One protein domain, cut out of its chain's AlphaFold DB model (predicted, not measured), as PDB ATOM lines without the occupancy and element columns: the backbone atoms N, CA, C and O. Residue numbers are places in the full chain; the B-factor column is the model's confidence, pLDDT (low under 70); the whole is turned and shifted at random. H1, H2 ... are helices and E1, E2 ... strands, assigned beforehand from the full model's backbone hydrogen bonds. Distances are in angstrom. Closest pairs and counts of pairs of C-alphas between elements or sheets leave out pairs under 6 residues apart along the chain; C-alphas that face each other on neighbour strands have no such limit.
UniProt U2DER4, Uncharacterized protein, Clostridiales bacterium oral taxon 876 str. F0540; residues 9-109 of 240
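AT A GLANCE: This is residues 9 to 109 of the 240 residues of an uncharacterized protein of Clostridiales bacterium oral taxon 876 str. F0540 (UniProt U2DER4). A strongly twisted sheet of six strands forms the middle of the domain, with H1 over one face and H4 over the other, while H2 reaches past one end of E3 and E4 and adds to the length. The short H3 only grazes the sheet, and the hairpin of E1 and E2 makes one side of it. The printed part has 101 residues with four named helices and six named strands, in the order E1 E2 H1 E3 H2 E4 E5 H3 E6 H4; the class is mixed, helices and strands. The sheet's order is E1 E2 E6 E5 E4 E3, all antiparallel. The whole is compact, with a radius of gyration of the C-alphas of 13.0 A and spans of 39 by 29 by 28 A.

IN THESE COORDINATES: E1, residues 9 to 12, begins at C-alpha 9 (15.199, 26.578, 39.333), and E2 is residues 15 to 18. H1, residues 22 to 32, is 14.6 A long. E3 is residues 36 to 40, and H2, residues 42 to 52, measures 15.9 A from C-alpha 42 (1.707, 45.526, 27.493). E4, residues 58 to 62, is 13.6 A long, and E5, residues 68 to 72, 13.1 A. H3 is residues 79 to 82. E6, residues 92 to 96, is 12.6 A long, and H4, residues 98 to 107, runs 14.1 A to C-alpha 107 (15.721, 49.879, 34.568).

HOW THE PARTS SIT: The hairpin of E1 and E2 has N 9 and O 17 within hydrogen-bond range at 3.4 A. E2 and E6 have N 18 and O 93 at 2.8 A, E6 and E5 have N 70 and O 94 at 2.8 A, the hairpin of E4 and E5 has N 61 and O 69 at 2.8 A, and E4 and E3 have N 60 and O 39 at 2.8 A. E1 and E3 are the edge strands. The sheet makes three layers with H1 and H4, helices on opposite faces. H1 has a height over the sheet of 9.6 A; its closest C-alpha to E6 is Val 22, 6.3 A from that of Cys 92. H4 has a height of 8.7 A and runs along the strands, at 25 degrees to E5 on the local plane; the C-alphas of Phe 68 and Ala 101 are their closest, 6.6 A apart. H3 grazes the sheet with residues 79 to 80 and is close but not clearly touching H4, where the C-alphas of Tyr 79 and Tyr 104 are closest, 6.8 A apart. H2 is only just not on the sheet, with 4 pairs of C-alphas within 10 A. In H1 and H4 every O i to N i+4 pair is within hydrogen-bond range; H2 has 3 of 7, and 3 of 8 O i to N i+3 pairs, and H3 is too short for an O i to N i+4 pair.

THE WHOLE: The C-alphas farthest apart are those of Phe 51 and Ser 65, 39.2 A. The printed part has no cut, and no link is long. The mean pLDDT of the printed part is 76.1, and 22 residues are under 70: residues 9 to 13, residue 32 and residues 41 to 56.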
ATOM      1  N   VAL A   9      13.820  26.505  39.838       56.56
ATOM      2  CA  VAL A   9      15.199  26.578  39.333       56.56
ATOM      3  C   VAL A   9      15.876  27.766  40.014       56.56
ATOM      4  O   VAL A   9      15.634  28.921  39.681       56.56
ATOM      5  N   VAL A  10      16.711  27.484  41.016       52.22
ATOM      6  CA  VAL A  10      17.566  28.501  41.647       52.22
ATOM      7  C   VAL A  10      18.818  28.644  40.796       52.22
ATOM      8  O   VAL A  10      19.707  27.799  40.866       52.22
ATOM      9  N   ILE A  11      18.876  29.679  39.957       53.56
ATOM     10  CA  ILE A  11      20.009  29.892  39.039       53.56
ATOM     11  C   ILE A  11      21.075  30.801  39.675       53.56
ATOM     12  O   ILE A  11      22.252  30.704  39.337       53.56
ATOM     13  N   ASN A  12      20.705  31.634  40.652       51.09
ATOM     14  CA  ASN A  12      21.640  32.473  41.400       51.09
ATOM     15  C   ASN A  12      21.101  32.735  42.816       51.09
ATOM     16  O   ASN A  12      19.897  32.621  43.036       51.09
ATOM     17  N   LYS A  13      21.970  33.041  43.787       51.41
ATOM     18  CA  LYS A  13      21.617  33.060  45.224       51.41
ATOM     19  C   LYS A  13      20.520  34.063  45.622       51.41
ATOM     20  O   LYS A  13      19.973  33.910  46.709       51.41
ATOM     21  N   ASP A  14      20.153  34.993  44.738       70.06
ATOM     22  CA  ASP A  14      19.293  36.133  45.077       70.06
ATOM     23  C   ASP A  14      17.947  36.179  44.332       70.06
ATOM     24  O   ASP A  14      17.101  36.996  44.682       70.06
ATOM     25  N   PHE A  15      17.704  35.317  43.336       75.38
ATOM     26  CA  PHE A  15      16.441  35.301  42.581       75.38
ATOM     27  C   PHE A  15      15.759  33.935  42.649       75.38
ATOM     28  O   PHE A  15      16.349  32.902  42.320       75.38
ATOM     29  N   GLU A  16      14.485  33.931  43.038       86.50
ATOM     30  CA  GLU A  16      13.623  32.755  42.933       86.50
ATOM     31  C   GLU A  16      12.833  32.824  41.627       86.50
ATOM     32  O   GLU A  16      11.977  33.687  41.460       86.50
ATOM     33  N   ILE A  17      13.152  31.922  40.695       87.81
ATOM     34  CA  ILE A  17      12.586  31.908  39.344       87.81
ATOM     35  C   ILE A  17      11.803  30.612  39.137       87.81
ATOM     36  O   ILE A  17      12.313  29.505  39.349       87.81
ATOM     37  N   TYR A  18      10.563  30.757  38.684       87.88
ATOM     38  CA  TYR A  18       9.705  29.665  38.257       87.88
ATOM     39  C   TYR A  18       9.588  29.658  36.738       87.88
ATOM     40  O   TYR A  18       9.220  30.665  36.139       87.88
ATOM     41  N   VAL A  19       9.889  28.515  36.126       86.19
ATOM     42  CA  VAL A  19       9.903  28.333  34.661       86.19
ATOM     43  C   VAL A  19       8.944  27.236  34.181       86.19
ATOM     44  O   VAL A  19       8.783  27.018  32.987       86.19
ATOM     45  N   ASN A  20       8.299  26.536  35.117       80.44
ATOM     46  CA  ASN A  20       7.306  25.495  34.859       80.44
ATOM     47  C   ASN A  20       5.998  25.866  35.561       80.44
ATOM     48  O   ASN A  20       6.035  26.461  36.637       80.44
ATOM     49  N   ASN A  21       4.859  25.469  34.985       81.25
ATOM     50  CA  ASN A  21       3.517  25.783  35.492       81.25
ATOM     51  C   ASN A  21       3.299  27.290  35.739       81.25
ATOM     52  O   ASN A  21       2.619  27.672  36.688       81.25
ATOM     53  N   VAL A  22       3.875  28.148  34.890       83.69
ATOM     54  CA  VAL A  22       3.805  29.613  35.033       83.69
ATOM     55  C   VAL A  22       2.357  30.104  35.121       83.69
ATOM     56  O   VAL A  22       2.059  30.907  35.998       83.69
ATOM     57  N   GLY A  23       1.443  29.543  34.322       79.56
ATOM     58  CA  GLY A  23       0.009  29.846  34.408       79.56
ATOM     59  C   GLY A  23      -0.606  29.575  35.789       79.56
ATOM     60  O   GLY A  23      -1.222  30.467  36.359       79.56
ATOM     61  N   GLU A  24      -0.377  28.395  36.382       83.25
ATOM     62  CA  GLU A  24      -0.887  28.072  37.731       83.25
ATOM     63  C   GLU A  24      -0.280  28.990  38.803       83.25
ATOM     64  O   GLU A  24      -0.942  29.353  39.773       83.25
ATOM     65  N   ILE A  25       0.987  29.372  38.635       83.25
ATOM     66  CA  ILE A  25       1.685  30.273  39.555       83.25
ATOM     67  C   ILE A  25       1.105  31.684  39.470       83.25
ATOM     68  O   ILE A  25       0.897  32.310  40.507       83.25
ATOM     69  N   LEU A  26       0.826  32.178  38.261       81.94
ATOM     70  CA  LEU A  26       0.171  33.467  38.053       81.94
ATOM     71  C   LEU A  26      -1.246  33.467  38.623       81.94
ATOM     72  O   LEU A  26      -1.581  34.393  39.355       81.94
ATOM     73  N   ASP A  27      -2.036  32.420  38.377       82.25
ATOM     74  CA  ASP A  27      -3.373  32.278  38.961       82.25
ATOM     75  C   ASP A  27      -3.308  32.284  40.495       82.25
ATOM     76  O   ASP A  27      -4.086  32.974  41.156       82.25
ATOM     77  N   ASP A  28      -2.342  31.578  41.089       82.62
ATOM     78  CA  ASP A  28      -2.133  31.578  42.537       82.62
ATOM     79  C   ASP A  28      -1.704  32.959  43.064       82.62
ATOM     80  O   ASP A  28      -2.173  33.389  44.119       82.62
ATOM     81  N   ILE A  29      -0.840  33.682  42.349       79.94
ATOM     82  CA  ILE A  29      -0.402  35.035  42.729       79.94
ATOM     83  C   ILE A  29      -1.563  36.035  42.632       79.94
ATOM     84  O   ILE A  29      -1.814  36.776  43.581       79.94
ATOM     85  N   ILE A  30      -2.290  36.038  41.517       73.19
ATOM     86  CA  ILE A  30      -3.357  37.003  41.237       73.19
ATOM     87  C   ILE A  30      -4.583  36.717  42.108       73.19
ATOM     88  O   ILE A  30      -5.137  37.630  42.716       73.19
ATOM     89  N   HIS A  31      -5.011  35.455  42.201       71.25
ATOM     90  CA  HIS A  31      -6.287  35.109  42.829       71.25
ATOM     91  C   HIS A  31      -6.174  34.641  44.280       71.25
ATOM     92  O   HIS A  31      -7.112  34.864  45.040       71.25
ATOM     93  N   LYS A  32      -5.072  33.997  44.696       65.12
ATOM     94  CA  LYS A  32      -4.927  33.523  46.090       65.12
ATOM     95  C   LYS A  32      -4.124  34.469  46.976       65.12
ATOM     96  O   LYS A  32      -4.326  34.448  48.186       65.12
ATOM     97  N   LYS A  33      -3.199  35.245  46.404       70.31
ATOM     98  CA  LYS A  33      -2.394  36.234  47.146       70.31
ATOM     99  C   LYS A  33      -2.866  37.677  46.960       70.31
ATOM    100  O   LYS A  33      -2.211  38.576  47.476       70.31
ATOM    101  N   GLU A  34      -3.956  37.883  46.218       78.31
ATOM    102  CA  GLU A  34      -4.558  39.199  45.952       78.31
ATOM    103  C   GLU A  34      -3.540  40.233  45.431       78.31
ATOM    104  O   GLU A  34      -3.576  41.414  45.772       78.31
ATOM    105  N   ALA A  35      -2.591  39.787  44.600       84.88
ATOM    106  CA  ALA A  35      -1.557  40.669  44.080       84.88
ATOM    107  C   ALA A  35      -2.122  41.649  43.040       84.88
ATOM    108  O   ALA A  35      -2.838  41.258  42.115       84.88
ATOM    109  N   LYS A  36      -1.746  42.926  43.152       86.62
ATOM    110  CA  LYS A  36      -2.102  43.969  42.180       86.62
ATOM    111  C   LYS A  36      -0.976  44.196  41.180       86.62
ATOM    112  O   LYS A  36       0.197  44.157  41.545       86.62
ATOM    113  N   VAL A  37      -1.331  44.492  39.934       88.38
ATOM    114  CA  VAL A  37      -0.374  44.981  38.931       88.38
ATOM    115  C   VAL A  37       0.062  46.388  39.331       88.38
ATOM    116  O   VAL A  37      -0.785  47.252  39.555       88.38
ATOM    117  N   ILE A  38       1.371  46.612  39.440       87.62
ATOM    118  CA  ILE A  38       1.945  47.939  39.714       87.62
ATOM    119  C   ILE A  38       2.707  48.506  38.519       87.62
ATOM    120  O   ILE A  38       2.925  49.710  38.462       87.62
ATOM    121  N   PHE A  39       3.093  47.662  37.563       84.88
ATOM    122  CA  PHE A  39       3.690  48.086  36.303       84.88
ATOM    123  C   PHE A  39       3.425  47.043  35.216       84.88
ATOM    124  O   PHE A  39       3.610  45.847  35.452       84.88
ATOM    125  N   ASP A  40       3.030  47.488  34.027       78.25
ATOM    126  CA  ASP A  40       2.790  46.633  32.873       78.25
ATOM    127  C   ASP A  40       3.367  47.216  31.570       78.25
ATOM    128  O   ASP A  40       3.119  48.352  31.185       78.25
ATOM    129  N   ASP A  41       4.145  46.414  30.837       68.19
ATOM    130  CA  ASP A  41       4.741  46.821  29.551       68.19
ATOM    131  C   ASP A  41       3.924  46.274  28.354       68.19
ATOM    132  O   ASP A  41       4.467  45.936  27.299       68.19
ATOM    133  N   PHE A  42       2.593  46.145  28.503       53.75
ATOM    134  CA  PHE A  42       1.707  45.526  27.493       53.75
ATOM    135  C   PHE A  42       1.782  46.196  26.112       53.75
ATOM    136  O   PHE A  42       1.508  45.560  25.088       53.75
ATOM    137  N   TYR A  43       2.177  47.469  26.048       44.53
ATOM    138  CA  TYR A  43       2.336  48.193  24.788       44.53
ATOM    139  C   TYR A  43       3.464  47.630  23.901       44.53
ATOM    140  O   TYR A  43       3.354  47.708  22.673       44.53
ATOM    141  N   LYS A  44       4.502  46.993  24.468       45.62
ATOM    142  CA  LYS A  44       5.589  46.365  23.688       45.62
ATOM    143  C   LYS A  44       5.221  44.997  23.117       45.62
ATOM    144  O   LYS A  44       5.628  44.700  21.989       45.62
ATOM    145  N   ALA A  45       4.392  44.224  23.820       39.84
ATOM    146  CA  ALA A  45       3.912  42.915  23.367       39.84
ATOM    147  C   ALA A  45       3.251  42.999  21.983       39.84
ATOM    148  O   ALA A  45       3.643  42.306  21.044       39.84
ATOM    149  N   ARG A  46       2.355  43.984  21.816       36.47
ATOM    150  CA  ARG A  46       1.606  44.228  20.571       36.47
ATOM    151  C   ARG A  46       2.454  44.711  19.390       36.47
ATOM    152  O   ARG A  46       2.028  44.586  18.244       36.47
ATOM    153  N   LYS A  47       3.621  45.320  19.628       34.88
ATOM    154  CA  LYS A  47       4.490  45.835  18.552       34.88
ATOM    155  C   LYS A  47       5.450  44.780  18.009       34.88
ATOM    156  O   LYS A  47       5.750  44.808  16.815       34.88
ATOM    157  N   LYS A  48       5.918  43.847  18.846       38.31
ATOM    158  CA  LYS A  48       6.822  42.762  18.422       38.31
ATOM    159  C   LYS A  48       6.102  41.594  17.747       38.31
ATOM    160  O   LYS A  48       6.686  40.958  16.864       38.31
ATOM    161  N   THR A  49       4.821  41.378  18.042       39.59
ATOM    162  CA  THR A  49       3.975  40.415  17.319       39.59
ATOM    163  C   THR A  49       3.904  40.688  15.816       39.59
ATOM    164  O   THR A  49       3.895  39.735  15.041       39.59
ATOM    165  N   ASN A  50       3.986  41.954  15.386       41.94
ATOM    166  CA  ASN A  50       4.017  42.322  13.963       41.94
ATOM    167  C   ASN A  50       5.271  41.842  13.206       41.94
ATOM    168  O   ASN A  50       5.240  41.796  11.978       41.94
ATOM    169  N   PHE A  51       6.360  41.491  13.900       41.47
ATOM    170  CA  PHE A  51       7.609  41.039  13.272       41.47
ATOM    171  C   PHE A  51       7.961  39.574  13.572       41.47
ATOM    172  O   PHE A  51       8.578  38.935  12.723       41.47
ATOM    173  N   TYR A  52       7.575  39.033  14.739       46.91
ATOM    174  CA  TYR A  52       8.027  37.704  15.188       46.91
ATOM    175  C   TYR A  52       6.950  36.806  15.826       46.91
ATOM    176  O   TYR A  52       7.275  35.701  16.247       46.91
ATOM    177  N   GLY A  53       5.678  37.222  15.879       49.03
ATOM    178  CA  GLY A  53       4.579  36.350  16.325       49.03
ATOM    179  C   GLY A  53       4.613  35.904  17.797       49.03
ATOM    180  O   GLY A  53       3.896  34.970  18.144       49.03
ATOM    181  N   VAL A  54       5.410  36.550  18.656       53.72
ATOM    182  CA  VAL A  54       5.460  36.298  20.109       53.72
ATOM    183  C   VAL A  54       5.163  37.599  20.855       53.72
ATOM    184  O   VAL A  54       5.783  38.628  20.573       53.72
ATOM    185  N   ASP A  55       4.206  37.556  21.783       60.41
ATOM    186  CA  ASP A  55       3.868  38.672  22.668       60.41
ATOM    187  C   ASP A  55       4.912  38.772  23.788       60.41
ATOM    188  O   ASP A  55       4.907  37.991  24.736       60.41
ATOM    189  N   GLU A  56       5.830  39.732  23.669       66.94
ATOM    190  CA  GLU A  56       6.787  40.090  24.722       66.94
ATOM    191  C   GLU A  56       6.136  40.959  25.798       66.94
ATOM    192  O   GLU A  56       5.920  42.153  25.594       66.94
ATOM    193  N   VAL A  57       5.859  40.370  26.954       76.25
ATOM    194  CA  VAL A  57       5.217  41.001  28.099       76.25
ATOM    195  C   VAL A  57       6.160  40.916  29.286       76.25
ATOM    196  O   VAL A  57       6.717  39.857  29.585       76.25
ATOM    197  N   GLU A  58       6.289  42.043  29.979       83.62
ATOM    198  CA  GLU A  58       6.714  42.059  31.367       83.62
ATOM    199  C   GLU A  58       5.643  42.725  32.225       83.62
ATOM    200  O   GLU A  58       5.085  43.762  31.853       83.62
ATOM    201  N   THR A  59       5.333  42.116  33.364       87.62
ATOM    202  CA  THR A  59       4.333  42.641  34.298       87.62
ATOM    203  C   THR A  59       4.805  42.430  35.723       87.62
ATOM    204  O   THR A  59       5.094  41.300  36.120       87.62
ATOM    205  N   LEU A  60       4.876  43.517  36.487       91.12
ATOM    206  CA  LEU A  60       5.243  43.499  37.893       91.12
ATOM    207  C   LEU A  60       3.985  43.562  38.760       91.12
ATOM    208  O   LEU A  60       3.195  44.507  38.683       91.12
ATOM    209  N   TYR A  61       3.844  42.563  39.621       92.00
ATOM    210  CA  TYR A  61       2.791  42.446  40.616       92.00
ATOM    211  C   TYR A  61       3.356  42.689  42.015       92.00
ATOM    212  O   TYR A  61       4.508  42.350  42.293       92.00
ATOM    213  N   MET A  62       2.523  43.214  42.908       91.38
ATOM    214  CA  MET A  62       2.818  43.370  44.330       91.38
ATOM    215  C   MET A  62       1.682  42.773  45.157       91.38
ATOM    216  O   MET A  62       0.522  43.132  44.944       91.38
ATOM    217  N   ASP A  63       2.009  41.874  46.085       89.00
ATOM    218  CA  ASP A  63       1.041  41.348  47.054       89.00
ATOM    219  C   ASP A  63       0.968  42.202  48.328       89.00
ATOM    220  O   ASP A  63       1.815  43.060  48.585       89.00
ATOM    221  N   GLU A  64      -0.055  41.965  49.149       84.31
ATOM    222  CA  GLU A  64      -0.259  42.696  50.408       84.31
ATOM    223  C   GLU A  64       0.862  42.477  51.435       84.31
ATOM    224  O   GLU A  64       1.024  43.268  52.364       84.31
ATOM    225  N   SER A  65       1.659  41.414  51.275       82.94
ATOM    226  CA  SER A  65       2.789  41.105  52.154       82.94
ATOM    227  C   SER A  65       4.079  41.835  51.768       82.94
ATOM    228  O   SER A  65       5.102  41.648  52.430       82.94
ATOM    229  N   GLY A  66       4.043  42.657  50.714       81.94
ATOM    230  CA  GLY A  66       5.202  43.389  50.206       81.94
ATOM    231  C   GLY A  66       6.153  42.524  49.378       81.94
ATOM    232  O   GLY A  66       7.327  42.866  49.243       81.94
ATOM    233  N   ARG A  67       5.687  41.386  48.842       88.81
ATOM    234  CA  ARG A  67       6.460  40.610  47.862       88.81
ATOM    235  C   ARG A  67       6.120  41.049  46.454       88.81
ATOM    236  O   ARG A  67       4.969  41.357  46.138       88.81
ATOM    237  N   PHE A  68       7.132  40.982  45.601       92.31
ATOM    238  CA  PHE A  68       7.036  41.379  44.209       92.31
ATOM    239  C   PHE A  68       7.169  40.159  43.307       92.31
ATOM    240  O   PHE A  68       7.952  39.247  43.588       92.31
ATOM    241  N   TYR A  69       6.402  40.146  42.223       91.94
ATOM    242  CA  TYR A  69       6.422  39.071  41.239       91.94
ATOM    243  C   TYR A  69       6.528  39.680  39.850       91.94
ATOM    244  O   TYR A  69       5.643  40.424  39.440       91.94
ATOM    245  N   LEU A  70       7.598  39.373  39.128       91.75
ATOM    246  CA  LEU A  70       7.797  39.815  37.754       91.75
ATOM    247  C   LEU A  70       7.511  38.655  36.802       91.75
ATOM    248  O   LEU A  70       8.238  37.664  36.786       91.75
ATOM    249  N   TYR A  71       6.449  38.784  36.014       90.69
ATOM    250  CA  TYR A  71       6.145  37.892  34.901       90.69
ATOM    251  C   TYR A  71       6.888  38.342  33.645       90.69
ATOM    252  O   TYR A  71       6.901  39.539  33.362       90.69
ATOM    253  N   ILE A  72       7.491  37.406  32.906       87.00
ATOM    254  CA  ILE A  72       8.300  37.674  31.710       87.00
ATOM    255  C   ILE A  72       8.027  36.603  30.647       87.00
ATOM    256  O   ILE A  72       8.193  35.420  30.935       87.00
ATOM    257  N   THR A  73       7.700  36.991  29.408       83.44
ATOM    258  CA  THR A  73       7.455  36.047  28.287       83.44
ATOM    259  C   THR A  73       8.598  35.910  27.278       83.44
ATOM    260  O   THR A  73       8.471  35.134  26.335       83.44
ATOM    261  N   VAL A  74       9.691  36.673  27.421       80.31
ATOM    262  CA  VAL A  74      10.967  36.443  26.706       80.31
ATOM    263  C   VAL A  74      12.143  36.785  27.633       80.31
ATOM    264  O   VAL A  74      12.722  37.871  27.551       80.31
ATOM    265  N   PRO A  75      12.533  35.869  28.536       80.56
ATOM    266  CA  PRO A  75      13.585  36.126  29.521       80.56
ATOM    267  C   PRO A  75      14.958  36.487  28.933       80.56
ATOM    268  O   PRO A  75      15.713  37.232  29.552       80.56
ATOM    269  N   GLY A  76      15.283  36.002  27.731       73.88
ATOM    270  CA  GLY A  76      16.550  36.300  27.052       73.88
ATOM    271  C   GLY A  76      16.693  37.731  26.506       73.88
ATOM    272  O   GLY A  76      17.772  38.069  26.025       73.88
ATOM    273  N   ASP A  77      15.627  38.539  26.546       73.12
ATOM    274  CA  ASP A  77      15.594  39.959  26.147       73.12
ATOM    275  C   ASP A  77      14.856  40.798  27.216       73.12
ATOM    276  O   ASP A  77      13.998  41.640  26.913       73.12
ATOM    277  N   SER A  78      15.151  40.497  28.485       77.69
ATOM    278  CA  SER A  78      14.481  41.029  29.678       77.69
ATOM    279  C   SER A  78      15.473  41.644  30.663       77.69
ATOM    280  O   SER A  78      16.684  41.491  30.514       77.69
ATOM    281  N   TYR A  79      14.968  42.260  31.733       80.31
ATOM    282  CA  TYR A  79      15.794  42.710  32.862       80.31
ATOM    283  C   TYR A  79      16.752  41.618  33.387       80.31
ATOM    284  O   TYR A  79      17.896  41.911  33.729       80.31
ATOM    285  N   LEU A  80      16.337  40.343  33.377       81.31
ATOM    286  CA  LEU A  80      17.178  39.234  33.837       81.31
ATOM    287  C   LEU A  80      18.460  39.082  33.009       81.31
ATOM    288  O   LEU A  80      19.540  38.938  33.582       81.31
ATOM    289  N   SER A  81      18.368  39.147  31.677       77.56
ATOM    290  CA  SER A  81      19.543  39.000  30.808       77.56
ATOM    291  C   SER A  81      20.546  40.137  30.993       77.56
ATOM    292  O   SER A  81      21.752  39.910  30.904       77.56
ATOM    293  N   GLU A  82      20.065  41.332  31.330       76.94
ATOM    294  CA  GLU A  82      20.894  42.514  31.598       76.94
ATOM    295  C   GLU A  82      21.688  42.359  32.897       76.94
ATOM    296  O   GLU A  82      22.821  42.827  33.006       76.94
ATOM    297  N   MET A  83      21.125  41.629  33.863       76.94
ATOM    298  CA  MET A  83      21.809  41.214  35.088       76.94
ATOM    299  C   MET A  83      22.693  39.969  34.902       76.94
ATOM    300  O   MET A  83      23.269  39.469  35.870       76.94
ATOM    301  N   GLY A  84      22.797  39.429  33.683       76.19
ATOM    302  CA  GLY A  84      23.549  38.206  33.393       76.19
ATOM    303  C   GLY A  84      22.847  36.915  33.825       76.19
ATOM    304  O   GLY A  84      23.497  35.876  33.955       76.19
ATOM    305  N   ILE A  85      21.532  36.957  34.057       82.56
ATOM    306  CA  ILE A  85      20.710  35.788  34.370       82.56
ATOM    307  C   ILE A  85      20.095  35.264  33.073       82.56
ATOM    308  O   ILE A  85      19.259  35.909  32.444       82.56
ATOM    309  N   PHE A  86      20.501  34.059  32.680       81.25
ATOM    310  CA  PHE A  86      20.060  33.430  31.438       81.25
ATOM    311  C   PHE A  86      19.037  32.330  31.726       81.25
ATOM    312  O   PHE A  86      19.392  31.254  32.207       81.25
ATOM    313  N   VAL A  87      17.777  32.597  31.393       83.06
ATOM    314  CA  VAL A  87      16.671  31.628  31.424       83.06
ATOM    315  C   VAL A  87      16.416  31.160  29.990       83.06
ATOM    316  O   VAL A  87      16.398  31.976  29.068       83.06
ATOM    317  N   ARG A  88      16.302  29.843  29.780       82.31
ATOM    318  CA  ARG A  88      16.162  29.250  28.432       82.31
ATOM    319  C   ARG A  88      14.708  29.037  28.037       82.31
ATOM    320  O   ARG A  88      14.405  28.873  26.859       82.31
ATOM    321  N   GLU A  89      13.847  28.972  29.035       85.44
ATOM    322  CA  GLU A  89      12.426  28.741  28.928       85.44
ATOM    323  C   GLU A  89      11.728  29.965  28.321       85.44
ATOM    324  O   GLU A  89      12.219  31.090  28.464       85.44
ATOM    325  N   PRO A  90      10.607  29.752  27.608       81.75
ATOM    326  CA  PRO A  90       9.933  30.830  26.900       81.75
ATOM    327  C   PRO A  90       9.382  31.869  27.869       81.75
ATOM    328  O   PRO A  90       9.447  33.041  27.565       81.75
ATOM    329  N   GLU A  91       8.912  31.474  29.048       86.62
ATOM    330  CA  GLU A  91       8.387  32.399  30.046       86.62
ATOM    331  C   GLU A  91       8.836  32.021  31.455       86.62
ATOM    332  O   GLU A  91       9.202  30.873  31.728       86.62
ATOM    333  N   CYS A  92       8.810  32.995  32.359       88.88
ATOM    334  CA  CYS A  92       9.084  32.767  33.767       88.88
ATOM    335  C   CYS A  92       8.362  33.764  34.680       88.88
ATOM    336  O   CYS A  92       7.915  34.832  34.259       88.88
ATOM    337  N   VAL A  93       8.278  33.399  35.960       90.25
ATOM    338  CA  VAL A  93       7.901  34.299  37.054       90.25
ATOM    339  C   VAL A  93       9.074  34.407  38.008       90.25
ATOM    340  O   VAL A  93       9.604  33.394  38.467       90.25
ATOM    341  N   VAL A  94       9.457  35.633  38.328       91.06
ATOM    342  CA  VAL A  94      10.547  35.943  39.247       91.06
ATOM    343  C   VAL A  94       9.958  36.510  40.526       91.06
ATOM    344  O   VAL A  94       9.226  37.494  40.486       91.06
ATOM    345  N   VAL A  95      10.282  35.912  41.666       90.38
ATOM    346  CA  VAL A  95       9.981  36.484  42.980       90.38
ATOM    347  C   VAL A  95      11.111  37.423  43.361       90.38
ATOM    348  O   VAL A  95      12.282  37.038  43.335       90.38
ATOM    349  N   MET A  96      10.740  38.647  43.716       90.00
ATOM    350  CA  MET A  96      11.658  39.742  43.976       90.00
ATOM    351  C   MET A  96      11.409  40.322  45.369       90.00
ATOM    352  O   MET A  96      10.268  40.392  45.837       90.00
ATOM    353  N   TYR A  97      12.481  40.742  46.036       88.19
ATOM    354  CA  TYR A  97      12.375  41.632  47.193       88.19
ATOM    355  C   TYR A  97      12.336  43.100  46.744       88.19
ATOM    356  O   TYR A  97      12.587  43.408  45.581       88.19
ATOM    357  N   GLU A  98      12.009  44.006  47.668       90.69
ATOM    358  CA  GLU A  98      11.761  45.425  47.369       90.69
ATOM    359  C   GLU A  98      12.887  46.094  46.568       90.69
ATOM    360  O   GLU A  98      12.614  46.701  45.538       90.69
ATOM    361  N   GLU A  99      14.154  45.937  46.965       88.06
ATOM    362  CA  GLU A  99      15.259  46.585  46.239       88.06
ATOM    363  C   GLU A  99      15.409  46.055  44.808       88.06
ATOM    364  O   GLU A  99      15.693  46.829  43.904       88.06
ATOM    365  N   GLN A 100      15.162  44.762  44.566       88.12
ATOM    366  CA  GLN A 100      15.165  44.226  43.201       88.12
ATOM    367  C   GLN A 100      14.025  44.825  42.378       88.12
ATOM    368  O   GLN A 100      14.198  45.105  41.194       88.12
ATOM    369  N   ALA A 101      12.846  44.999  42.985       90.56
ATOM    370  CA  ALA A 101      11.707  45.615  42.316       90.56
ATOM    371  C   ALA A 101      11.993  47.088  41.983       90.56
ATOM    372  O   ALA A 101      11.677  47.527  40.879       90.56
ATOM    373  N   LEU A 102      12.654  47.824  42.884       88.94
ATOM    374  CA  LEU A 102      13.142  49.181  42.627       88.94
ATOM    375  C   LEU A 102      14.140  49.207  41.468       88.94
ATOM    376  O   LEU A 102      13.937  49.960  40.520       88.94
ATOM    377  N   ASP A 103      15.162  48.350  41.493       85.88
ATOM    378  CA  ASP A 103      16.171  48.271  40.432       85.88
ATOM    379  C   ASP A 103      15.534  47.952  39.066       85.88
ATOM    380  O   ASP A 103      15.914  48.518  38.038       85.88
ATOM    381  N   TYR A 104      14.525  47.077  39.046       87.38
ATOM    382  CA  TYR A 104      13.735  46.781  37.853       87.38
ATOM    383  C   TYR A 104      12.927  47.987  37.358       87.38
ATOM    384  O   TYR A 104      12.950  48.300  36.165       87.38
ATOM    385  N   LEU A 105      12.220  48.680  38.253       85.56
ATOM    386  CA  LEU A 105      11.428  49.861  37.908       85.56
ATOM    387  C   LEU A 105      12.322  51.008  37.412       85.56
ATOM    388  O   LEU A 105      11.944  51.717  36.481       85.56
ATOM    389  N   GLU A 106      13.525  51.158  37.969       79.56
ATOM    390  CA  GLU A 106      14.544  52.092  37.478       79.56
ATOM    391  C   GLU A 106      15.072  51.694  36.099       79.56
ATOM    392  O   GLU A 106      15.205  52.542  35.215       79.56
ATOM    393  N   TYR A 107      15.347  50.402  35.883       78.12
ATOM    394  CA  TYR A 107      15.721  49.879  34.568       78.12
ATOM    395  C   TYR A 107      14.639  50.174  33.521       78.12
ATOM    396  O   TYR A 107      14.950  50.596  32.407       78.12
ATOM    397  N   ARG A 108      13.365  50.019  33.896       77.88
ATOM    398  CA  ARG A 108      12.204  50.307  33.042       77.88
ATOM    399  C   ARG A 108      11.822  51.783  32.967       77.88
ATOM    400  O   ARG A 108      10.918  52.108  32.203       77.88
ATOM    401  N   GLN A 109      12.490  52.659  33.717       74.06
ATOM    402  CA  GLN A 109      12.151  54.082  33.834       74.06
ATOM    403  C   GLN A 109      10.678  54.318  34.211       74.06
ATOM    404  O   GLN A 109      10.023  55.237  33.720       74.06
TER     405      GLN A 109